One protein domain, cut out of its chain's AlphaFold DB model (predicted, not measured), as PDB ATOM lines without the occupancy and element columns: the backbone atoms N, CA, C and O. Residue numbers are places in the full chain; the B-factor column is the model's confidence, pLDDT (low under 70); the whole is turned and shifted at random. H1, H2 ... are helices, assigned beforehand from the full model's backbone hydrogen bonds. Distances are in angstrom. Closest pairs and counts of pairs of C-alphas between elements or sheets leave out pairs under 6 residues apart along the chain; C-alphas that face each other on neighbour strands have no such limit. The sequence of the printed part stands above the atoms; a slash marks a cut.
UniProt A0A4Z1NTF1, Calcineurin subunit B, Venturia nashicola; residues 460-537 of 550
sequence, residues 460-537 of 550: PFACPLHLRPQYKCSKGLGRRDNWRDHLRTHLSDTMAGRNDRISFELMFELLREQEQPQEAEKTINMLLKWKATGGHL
ATOM      1  N   PRO A 460     155.796 143.564 144.256       83.44
ATOM      2  CA  PRO A 460     154.714 144.328 143.620       83.44
ATOM      3  C   PRO A 460     153.355 144.250 144.336       83.44
ATOM      4  O   PRO A 460     152.444 144.997 143.992       83.44
ATOM      5  N   PHE A 461     153.180 143.370 145.329       89.12
ATOM      6  CA  PHE A 461     151.962 143.292 146.138       89.12
ATOM      7  C   PHE A 461     152.218 143.853 147.546       89.12
ATOM      8  O   PHE A 461     152.441 143.107 148.504       89.12
ATOM      9  N   ALA A 462     152.206 145.184 147.661       90.62
ATOM     10  CA  ALA A 462     152.231 145.909 148.934       90.62
ATOM     11  C   ALA A 462     150.915 145.731 149.710       90.62
ATOM     12  O   ALA A 462     149.838 145.687 149.114       90.62
ATOM     13  N   CYS A 463     150.981 145.612 151.039       93.38
ATOM     14  CA  CYS A 463     149.796 145.631 151.899       93.38
ATOM     15  C   CYS A 463     149.192 147.049 151.931       93.38
ATOM     16  O   CYS A 463     149.912 147.977 152.300       93.38
ATOM     17  N   PRO A 464     147.900 147.252 151.610       91.38
ATOM     18  CA  PRO A 464     147.306 148.587 151.436       91.38
ATOM     19  C   PRO A 464     147.287 149.459 152.700       91.38
ATOM     20  O   PRO A 464     147.105 150.669 152.617       91.38
ATOM     21  N   LEU A 465     147.586 148.886 153.868       89.44
ATOM     22  CA  LEU A 465     147.793 149.643 155.102       89.44
ATOM     23  C   LEU A 465     149.034 150.547 155.094       89.44
ATOM     24  O   LEU A 465     149.086 151.471 155.898       89.44
ATOM     25  N   HIS A 466     149.989 150.349 154.177       86.31
ATOM     26  CA  HIS A 466     151.118 151.273 154.008       86.31
ATOM     27  C   HIS A 466     150.682 152.707 153.638       86.31
ATOM     28  O   HIS A 466     151.430 153.647 153.888       86.31
ATOM     29  N   LEU A 467     149.466 152.882 153.102       83.56
ATOM     30  CA  LEU A 467     148.880 154.178 152.740       83.56
ATOM     31  C   LEU A 467     148.347 154.979 153.945       83.56
ATOM     32  O   LEU A 467     147.994 156.147 153.795       83.56
ATOM     33  N   ARG A 468     148.236 154.377 155.140       84.88
ATOM     34  CA  ARG A 468     147.625 155.014 156.323       84.88
ATOM     35  C   ARG A 468     148.608 154.975 157.509       84.88
ATOM     36  O   ARG A 468     148.773 153.915 158.114       84.88
ATOM     37  N   PRO A 469     149.213 156.112 157.920       81.75
ATOM     38  CA  PRO A 469     150.336 156.148 158.874       81.75
ATOM     39  C   PRO A 469     149.992 155.688 160.302       81.75
ATOM     40  O   PRO A 469     150.878 155.504 161.134       81.75
ATOM     41  N   GLN A 470     148.706 155.486 160.597       83.50
ATOM     42  CA  GLN A 470     148.215 154.913 161.851       83.50
ATOM     43  C   GLN A 470     148.439 153.389 161.981       83.50
ATOM     44  O   GLN A 470     148.254 152.854 163.072       83.50
ATOM     45  N   TYR A 471     148.835 152.692 160.906       85.56
ATOM     46  CA  TYR A 471     149.111 151.249 160.895       85.56
ATOM     47  C   TYR A 471     150.563 150.965 160.500       85.56
ATOM     48  O   TYR A 471     151.132 151.618 159.629       85.56
ATOM     49  N   LYS A 472     151.180 149.958 161.122       83.31
ATOM     50  CA  LYS A 472     152.614 149.649 160.997       83.31
ATOM     51  C   LYS A 472     152.845 148.431 160.102       83.31
ATOM     52  O   LYS A 472     153.568 147.503 160.462       83.31
ATOM     53  N   CYS A 473     152.229 148.430 158.915       88.94
ATOM     54  CA  CYS A 473     152.252 147.280 158.009       88.94
ATOM     55  C   CYS A 473     152.773 147.578 156.591       88.94
ATOM     56  O   CYS A 473     152.069 147.421 155.593       88.94
ATOM     57  N   SER A 474     154.067 147.881 156.494       83.50
ATOM     58  CA  SER A 474     154.809 148.083 155.236       83.50
ATOM     59  C   SER A 474     155.182 146.773 154.509       83.50
ATOM     60  O   SER A 474     156.242 146.661 153.894       83.50
ATOM     61  N   LYS A 475     154.361 145.718 154.613       86.12
ATOM     62  CA  LYS A 475     154.686 144.391 154.062       86.12
ATOM     63  C   LYS A 475     154.416 144.317 152.560       86.12
ATOM     64  O   LYS A 475     153.283 144.105 152.133       86.12
ATOM     65  N   GLY A 476     155.481 144.418 151.770       87.69
ATOM     66  CA  GLY A 476     155.507 144.005 150.366       87.69
ATOM     67  C   GLY A 476     155.734 142.498 150.204       87.69
ATOM     68  O   GLY A 476     156.608 141.919 150.861       87.69
ATOM     69  N   LEU A 477     154.979 141.863 149.302       87.50
ATOM     70  CA  LEU A 477     155.093 140.444 148.955       87.50
ATOM     71  C   LEU A 477     155.289 140.253 147.442       87.50
ATOM     72  O   LEU A 477     154.618 140.889 146.635       87.50
ATOM     73  N   GLY A 478     156.144 139.301 147.053       85.25
ATOM     74  CA  GLY A 478     156.369 138.921 145.647       85.25
ATOM     75  C   GLY A 478     155.276 138.032 145.025       85.25
ATOM     76  O   GLY A 478     155.398 137.606 143.881       85.25
ATOM     77  N   ARG A 479     154.201 137.696 145.761       86.88
ATOM     78  CA  ARG A 479     153.111 136.821 145.277       86.88
ATOM     79  C   ARG A 479     151.725 137.265 145.748       86.88
ATOM     80  O   ARG A 479     151.486 137.385 146.949       86.88
ATOM     81  N   ARG A 480     150.787 137.372 144.799       89.00
ATOM     82  CA  ARG A 480     149.384 137.768 145.028       89.00
ATOM     83  C   ARG A 480     148.609 136.823 145.956       89.00
ATOM     84  O   ARG A 480     147.742 137.287 146.691       89.00
ATOM     85  N   ASP A 481     148.915 135.525 145.955       89.81
ATOM     86  CA  ASP A 481     148.252 134.551 146.841       89.81
ATOM     87  C   ASP A 481     148.643 134.799 148.302       89.81
ATOM     88  O   ASP A 481     147.786 135.041 149.148       89.81
ATOM     89  N   ASN A 482     149.954 134.862 148.565       91.12
ATOM     90  CA  ASN A 482     150.507 135.185 149.879       91.12
ATOM     91  C   ASN A 482     150.005 136.553 150.374       91.12
ATOM     92  O   ASN A 482     149.742 136.717 151.561       91.12
ATOM     93  N   TRP A 483     149.866 137.530 149.471       92.94
ATOM     94  CA  TRP A 483     149.297 138.841 149.781       92.94
ATOM     95  C   TRP A 483     147.820 138.740 150.194       92.94
ATOM     96  O   TRP A 483     147.459 139.237 151.255       92.94
ATOM     97  N   ARG A 484     146.976 138.008 149.453       92.69
ATOM     98  CA  ARG A 484     145.571 137.749 149.833       92.69
ATOM     99  C   ARG A 484     145.433 137.045 151.181       92.69
ATOM    100  O   ARG A 484     144.535 137.383 151.950       92.69
ATOM    101  N   ASP A 485     146.304 136.082 151.470       90.56
ATOM    102  CA  ASP A 485     146.345 135.407 152.768       90.56
ATOM    103  C   ASP A 485     146.814 136.365 153.880       90.56
ATOM    104  O   ASP A 485     146.260 136.355 154.978       90.56
ATOM    105  N   HIS A 486     147.759 137.265 153.586       92.06
ATOM    106  CA  HIS A 486     148.191 138.327 154.494       92.06
ATOM    107  C   HIS A 486     147.070 139.335 154.807       92.06
ATOM    108  O   HIS A 486     146.891 139.659 155.981       92.06
ATOM    109  N   LEU A 487     146.249 139.756 153.835       92.00
ATOM    110  CA  LEU A 487     145.098 140.638 154.098       92.00
ATOM    111  C   LEU A 487     144.143 140.041 155.146       92.00
ATOM    112  O   LEU A 487     143.689 140.744 156.046       92.00
ATOM    113  N   ARG A 488     143.896 138.724 155.093       92.06
ATOM    114  CA  ARG A 488     143.065 138.024 156.091       92.06
ATOM    115  C   ARG A 488     143.625 138.128 157.510       92.06
ATOM    116  O   ARG A 488     142.847 138.164 158.451       92.06
ATOM    117  N   THR A 489     144.947 138.230 157.680       90.75
ATOM    118  CA  THR A 489     145.568 138.389 159.011       90.75
ATOM    119  C   THR A 489     145.339 139.761 159.648       90.75
ATOM    120  O   THR A 489     145.605 139.907 160.836       90.75
ATOM    121  N   HIS A 490     144.860 140.757 158.896       90.44
ATOM    122  CA  HIS A 490     144.395 142.041 159.441       90.44
ATOM    123  C   HIS A 490     142.899 142.031 159.784       90.44
ATOM    124  O   HIS A 490     142.437 142.865 160.557       90.44
ATOM    125  N   LEU A 491     142.166 141.069 159.216       90.44
ATOM    126  CA  LEU A 491     140.713 140.896 159.289       90.44
ATOM    127  C   LEU A 491     140.302 139.673 160.128       90.44
ATOM    128  O   LEU A 491     139.188 139.167 160.003       90.44
ATOM    129  N   SER A 492     141.230 139.139 160.921       87.00
ATOM    130  CA  SER A 492     141.005 138.020 161.829       87.00
ATOM    131  C   SER A 492     140.886 138.531 163.261       87.00
ATOM    132  O   SER A 492     141.869 139.038 163.808       87.00
ATOM    133  N   ASP A 493     139.730 138.313 163.887       80.12
ATOM    134  CA  ASP A 493     139.425 138.692 165.282       80.12
ATOM    135  C   ASP A 493     140.332 137.989 166.312       80.12
ATOM    136  O   ASP A 493     140.356 138.312 167.498       80.12
ATOM    137  N   THR A 494     141.107 137.011 165.849       77.31
ATOM    138  CA  THR A 494     142.116 136.294 166.614       77.31
ATOM    139  C   THR A 494     143.184 137.266 167.131       77.31
ATOM    140  O   THR A 494     143.861 137.936 166.353       77.31
ATOM    141  N   MET A 495     143.401 137.334 168.446       64.69
ATOM    142  CA  MET A 495     144.439 138.212 169.025       64.69
ATOM    143  C   MET A 495     145.870 137.682 168.809       64.69
ATOM    144  O   MET A 495     146.850 138.393 169.018       64.69
ATOM    145  N   ALA A 496     146.013 136.444 168.329       64.62
ATOM    146  CA  ALA A 496     147.292 135.852 167.954       64.62
ATOM    147  C   ALA A 496     147.811 136.420 166.614       64.62
ATOM    148  O   ALA A 496     147.587 135.848 165.544       64.62
ATOM    149  N   GLY A 497     148.531 137.546 166.649       71.00
ATOM    150  CA  GLY A 497     149.184 138.104 165.462       71.00
ATOM    151  C   GLY A 497     150.124 139.280 165.738       71.00
ATOM    152  O   GLY A 497     149.889 140.082 166.628       71.00
ATOM    153  N   ARG A 498     151.179 139.409 164.918       77.56
ATOM    154  CA  ARG A 498     152.103 140.569 164.884       77.56
ATOM    155  C   ARG A 498     151.715 141.619 163.821       77.56
ATOM    156  O   ARG A 498     152.572 142.352 163.343       77.56
ATOM    157  N   ASN A 499     150.456 141.621 163.388       84.62
ATOM    158  CA  ASN A 499     149.928 142.492 162.334       84.62
ATOM    159  C   ASN A 499     148.729 143.268 162.898       84.62
ATOM    160  O   ASN A 499     147.902 142.666 163.587       84.62
ATOM    161  N   ASP A 500     148.602 144.555 162.573       85.62
ATOM    162  CA  ASP A 500     147.497 145.400 163.054       85.62
ATOM    163  C   ASP A 500     146.117 144.824 162.687       85.62
ATOM    164  O   ASP A 500     145.983 144.110 161.691       85.62
ATOM    165  N   ARG A 501     145.079 145.138 163.465       89.19
ATOM    166  CA  ARG A 501     143.691 144.734 163.180       89.19
ATOM    167  C   ARG A 501     142.891 145.915 162.634       89.19
ATOM    168  O   ARG A 501     143.011 147.021 163.155       89.19
ATOM    169  N   ILE A 502     142.088 145.678 161.595       90.00
ATOM    170  CA  ILE A 502     141.240 146.698 160.953       90.00
ATOM    171  C   ILE A 502     139.844 146.152 160.636       90.00
ATOM    172  O   ILE A 502     139.635 144.941 160.609       90.00
ATOM    173  N   SER A 503     138.894 147.045 160.351       91.62
ATOM    174  CA  SER A 503     137.572 146.662 159.850       91.62
ATOM    175  C   SER A 503     137.629 146.170 158.397       91.62
ATOM    176  O   SER A 503     138.498 146.561 157.612       91.62
ATOM    177  N   PHE A 504     136.667 145.326 158.012       91.81
ATOM    178  CA  PHE A 504     136.521 144.873 156.623       91.81
ATOM    179  C   PHE A 504     136.257 146.052 155.687       91.81
ATOM    180  O   PHE A 504     136.782 146.107 154.582       91.81
ATOM    181  N   GLU A 505     135.488 147.016 156.173       93.00
ATOM    182  CA  GLU A 505     135.039 148.204 155.473       93.00
ATOM    183  C   GLU A 505     136.242 149.088 155.098       93.00
ATOM    184  O   GLU A 505     136.397 149.435 153.927       93.00
ATOM    185  N   LEU A 506     137.172 149.322 156.038       92.06
ATOM    186  CA  LEU A 506     138.428 150.030 155.765       92.06
ATOM    187  C   LEU A 506     139.359 149.224 154.847       92.06
ATOM    188  O   LEU A 506     139.994 149.799 153.969       92.06
ATOM    189  N   MET A 507     139.427 147.891 154.971       93.00
ATOM    190  CA  MET A 507     140.190 147.088 154.001       93.00
ATOM    191  C   MET A 507     139.642 147.258 152.575       93.00
ATOM    192  O   MET A 507     140.414 147.302 151.621       93.00
ATOM    193  N   PHE A 508     138.320 147.338 152.410       94.56
ATOM    194  CA  PHE A 508     137.684 147.466 151.096       94.56
ATOM    195  C   PHE A 508     137.840 148.872 150.496       94.56
ATOM    196  O   PHE A 508     137.938 148.986 149.277       94.56
ATOM    197  N   GLU A 509     137.903 149.912 151.332       94.12
ATOM    198  CA  GLU A 509     138.305 151.276 150.959       94.12
ATOM    199  C   GLU A 509     139.733 151.273 150.387       94.12
ATOM    200  O   GLU A 509     139.920 151.504 149.193       94.12
ATOM    201  N   LEU A 510     140.726 150.863 151.184       93.31
ATOM    202  CA  LEU A 510     142.140 150.893 150.787       93.31
ATOM    203  C   LEU A 510     142.463 149.959 149.600       93.31
ATOM    204  O   LEU A 510     143.375 150.222 148.818       93.31
ATOM    205  N   LEU A 511     141.716 148.860 149.429       93.56
ATOM    206  CA  LEU A 511     141.857 147.980 148.261       93.56
ATOM    207  C   LEU A 511     141.405 148.635 146.950       93.56
ATOM    208  O   LEU A 511     141.956 148.297 145.905       93.56
ATOM    209  N   ARG A 512     140.425 149.547 146.996       93.75
ATOM    210  CA  ARG A 512     139.983 150.339 145.835       93.75
ATOM    211  C   ARG A 512     140.925 151.506 145.540       93.75
ATOM    212  O   ARG A 512     141.003 151.923 144.392       93.75
ATOM    213  N   GLU A 513     141.633 152.006 146.554       91.44
ATOM    214  CA  GLU A 513     142.699 153.004 146.394       91.44
ATOM    215  C   GLU A 513     143.959 152.397 145.749       91.44
ATOM    216  O   GLU A 513     144.572 153.030 144.896       91.44
ATOM    217  N   GLN A 514     144.343 151.164 146.120       88.75
ATOM    218  CA  GLN A 514     145.591 150.542 145.644       88.75
ATOM    219  C   GLN A 514     145.457 149.719 144.345       88.75
ATOM    220  O   GLN A 514     146.386 149.700 143.538       88.75
ATOM    221  N   GLU A 515     144.370 148.962 144.146       88.75
ATOM    222  CA  GLU A 515     144.224 148.076 142.979       88.75
ATOM    223  C   GLU A 515     143.282 148.658 141.914       88.75
ATOM    224  O   GLU A 515     142.305 149.331 142.227       88.75
ATOM    225  N   GLN A 516     143.505 148.301 140.641       90.06
ATOM    226  CA  GLN A 516     142.523 148.557 139.578       90.06
ATOM    227  C   GLN A 516     141.138 148.012 139.992       90.06
ATOM    228  O   GLN A 516     141.089 146.898 140.528       90.06
ATOM    229  N   PRO A 517     140.015 148.705 139.701       89.81
ATOM    230  CA  PRO A 517     138.703 148.372 140.271       89.81
ATOM    231  C   PRO A 517     138.297 146.900 140.130       89.81
ATOM    232  O   PRO A 517     137.839 146.284 141.090       89.81
ATOM    233  N   GLN A 518     138.557 146.286 138.970       91.06
ATOM    234  CA  GLN A 518     138.249 144.872 138.751       91.06
ATOM    235  C   GLN A 518     139.086 143.922 139.628       91.06
ATOM    236  O   GLN A 518     138.596 142.865 140.022       91.06
ATOM    237  N   GLU A 519     140.346 144.242 139.927       89.94
ATOM    238  CA  GLU A 519     141.196 143.449 140.828       89.94
ATOM    239  C   GLU A 519     140.810 143.663 142.293       89.94
ATOM    240  O   GLU A 519     140.679 142.676 143.027       89.94
ATOM    241  N   ALA A 520     140.535 144.917 142.673       91.06
ATOM    242  CA  ALA A 520     140.005 145.275 143.982       91.06
ATOM    243  C   ALA A 520     138.735 144.468 144.283       91.06
ATOM    244  O   ALA A 520     138.682 143.744 145.276       91.06
ATOM    245  N   GLU A 521     137.747 144.480 143.384       93.69
ATOM    246  CA  GLU A 521     136.500 143.725 143.540       93.69
ATOM    247  C   GLU A 521     136.707 142.208 143.591       93.69
ATOM    248  O   GLU A 521     136.073 141.538 144.410       93.69
ATOM    249  N   LYS A 522     137.608 141.635 142.778       93.75
ATOM    250  CA  LYS A 522     137.953 140.199 142.850       93.75
ATOM    251  C   LYS A 522     138.526 139.841 144.229       93.75
ATOM    252  O   LYS A 522     138.211 138.779 144.771       93.75
ATOM    253  N   THR A 523     139.342 140.719 144.816       93.19
ATOM    254  CA  THR A 523     139.939 140.533 146.147       93.19
ATOM    255  C   THR A 523     138.916 140.767 147.273       93.19
ATOM    256  O   THR A 523     138.810 139.930 148.170       93.19
ATOM    257  N   ILE A 524     138.083 141.810 147.192       94.56
ATOM    258  CA  ILE A 524     136.980 142.096 148.130       94.56
ATOM    259  C   ILE A 524     135.978 140.932 148.159       94.56
ATOM    260  O   ILE A 524     135.664 140.415 149.229       94.56
ATOM    261  N   ASN A 525     135.550 140.423 146.999       95.00
ATOM    262  CA  ASN A 525     134.648 139.268 146.913       95.00
ATOM    263  C   ASN A 525     135.256 137.980 147.502       95.00
ATOM    264  O   ASN A 525     134.527 137.141 148.035       95.00
ATOM    265  N   MET A 526     136.582 137.807 147.445       93.94
ATOM    266  CA  MET A 526     137.264 136.706 148.136       93.94
ATOM    267  C   MET A 526     137.227 136.891 149.663       93.94
ATOM    268  O   MET A 526     136.972 135.928 150.387       93.94
ATOM    269  N   LEU A 527     137.448 138.112 150.158       92.88
ATOM    270  CA  LEU A 527     137.399 138.431 151.590       92.88
ATOM    271  C   LEU A 527     135.975 138.329 152.161       92.88
ATOM    272  O   LEU A 527     135.808 137.786 153.249       92.88
ATOM    273  N   LEU A 528     134.947 138.743 151.412       93.69
ATOM    274  CA  LEU A 528     133.536 138.559 151.774       93.69
ATOM    275  C   LEU A 528     133.157 137.075 151.882       93.69
ATOM    276  O   LEU A 528     132.561 136.663 152.876       93.69
ATOM    277  N   LYS A 529     133.569 136.240 150.916       93.38
ATOM    278  CA  LYS A 529     133.377 134.779 150.994       93.38
ATOM    279  C   LYS A 529     134.103 134.174 152.199       93.38
ATOM    280  O   LYS A 529     133.546 133.327 152.892       93.38
ATOM    281  N   TRP A 530     135.314 134.639 152.503       91.25
ATOM    282  CA  TRP A 530     136.052 134.202 153.689       91.25
ATOM    283  C   TRP A 530     135.365 134.624 155.007       91.25
ATOM    284  O   TRP A 530     135.220 133.778 155.892       91.25
ATOM    285  N   LYS A 531     134.842 135.861 155.100       90.12
ATOM    286  CA  LYS A 531     134.003 136.352 156.215       90.12
ATOM    287  C   LYS A 531     132.790 135.434 156.422       90.12
ATOM    288  O   LYS A 531     132.621 134.901 157.515       90.12
ATOM    289  N   ALA A 532     132.037 135.159 155.352       90.19
ATOM    290  CA  ALA A 532     130.840 134.310 155.367       90.19
ATOM    291  C   ALA A 532     131.111 132.844 155.765       90.19
ATOM    292  O   ALA A 532     130.306 132.239 156.463       90.19
ATOM    293  N   THR A 533     132.260 132.267 155.395       88.94
ATOM    294  CA  THR A 533     132.657 130.897 155.811       88.94
ATOM    295  C   THR A 533     133.176 130.789 157.257       88.94
ATOM    296  O   THR A 533     133.821 129.796 157.611       88.94
ATOM    297  N   GLY A 534     132.974 131.820 158.090       82.00
ATOM    298  CA  GLY A 534     133.496 131.886 159.462       82.00
ATOM    299  C   GLY A 534     135.027 131.856 159.534       82.00
ATOM    300  O   GLY A 534     135.602 131.530 160.570       82.00
ATOM    301  N   GLY A 535     135.719 132.148 158.426       76.44
ATOM    302  CA  GLY A 535     137.162 131.941 158.291       76.44
ATOM    303  C   GLY A 535     138.020 132.821 159.205       76.44
ATOM    304  O   GLY A 535     139.166 132.466 159.469       76.44
ATOM    305  N   HIS A 536     137.451 133.920 159.704       71.69
ATOM    306  CA  HIS A 536     138.070 134.887 160.611       71.69
ATOM    307  C   HIS A 536     138.131 134.414 162.076       71.69
ATOM    308  O   HIS A 536     138.982 134.891 162.822       71.69
ATOM    309  N   LEU A 537     137.303 133.434 162.467       69.44
ATOM    310  CA  LEU A 537     137.161 132.956 163.854       69.44
ATOM    311  C   LEU A 537     138.042 131.736 164.197       69.44
ATOM    312  O   LEU A 537     138.047 131.259 165.329       69.44
TER     313      LEU A 537
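What this domain is: This is residues 460 to 537 of the 550 residues of the protein "Calcineurin subunit B" of Venturia nashicola (UniProt A0A4Z1NTF1). The main part is a hairpin of two helices, H3 and the longer H4, running opposite ways nearly side by side, with H2 lying askew so that the centres of H2, H3 and H4 make a triangle. Short H1 packs on H3, and two long loops, residues 468 to 479 and 489 to 503, join H1 to H2 and H2 to H3. The printed part has 78 residues, with four named helices in the order H1, H2, H3, H4 and no named strand; its class is all helix. It is compact, with a radius of gyration of the C-alphas of 11.6 A, and rounded, spanning 29 by 25 by 22 A.

Where its parts are: Start at Pro 460 and go on to C-alpha 464 at (147.306, 148.587, 151.436), where H1, residues 464 to 467, begins; it is 6.0 A long from first to last C-alpha. Pass residues 468 to 479 and you reach H2, residues 480 to 488, 12.7 A long. Find C-alpha 504 at (136.521, 144.873, 156.623); from there H3 runs to residue 514 over 15.3 A. Two residues later comes H4, residues 517 to 532, the longest helix at 22.1 A, ending at C-alpha 532 at (130.840, 134.310, 155.367).

How they stand to each other: Look first at H1 and H3, which touch; their closest C-alphas, those of Pro 464 and Leu 510, are 5.7 A apart. H3 and H4 form a helical hairpin at a shallow tilt of 19 degrees, opposite ways. They touch, H4 with residues 520 to 524 alone, and their closest C-alphas, of Leu 511 and Ala 520, are 5.4 A apart. H2 and H4 are close but not clearly touching: their closest C-alphas, of Arg 488 and Leu 527, are 7.2 A apart. These two run the same way at a steep tilt of 49 degrees. H2 and H3 are near each other, with 5 pairs of C-alphas within 10 A, the closest at 8.1 A. H1 is apart from H2 and from H4. Near the first printed residue, find residues 461 to 462 in a short antiparallel pairing with residues 476 to 477. In H2, H3 and H4 every O i to N i+4 pair is within hydrogen-bond range; H1, with 4 residues, is too short for such a pair.

The domain as a whole: The two C-alphas farthest apart are those of Ala 496 and Gln 518, at 31.9 A. The printed part has no cut. The links from H1 to H2 and from H2 to H3 are long, and that from H3 to H4 is tight. In the B-factor column the mean pLDDT of the printed part of this model is 87.9; look for values under 70 at residues 495 to 496 and residue 537.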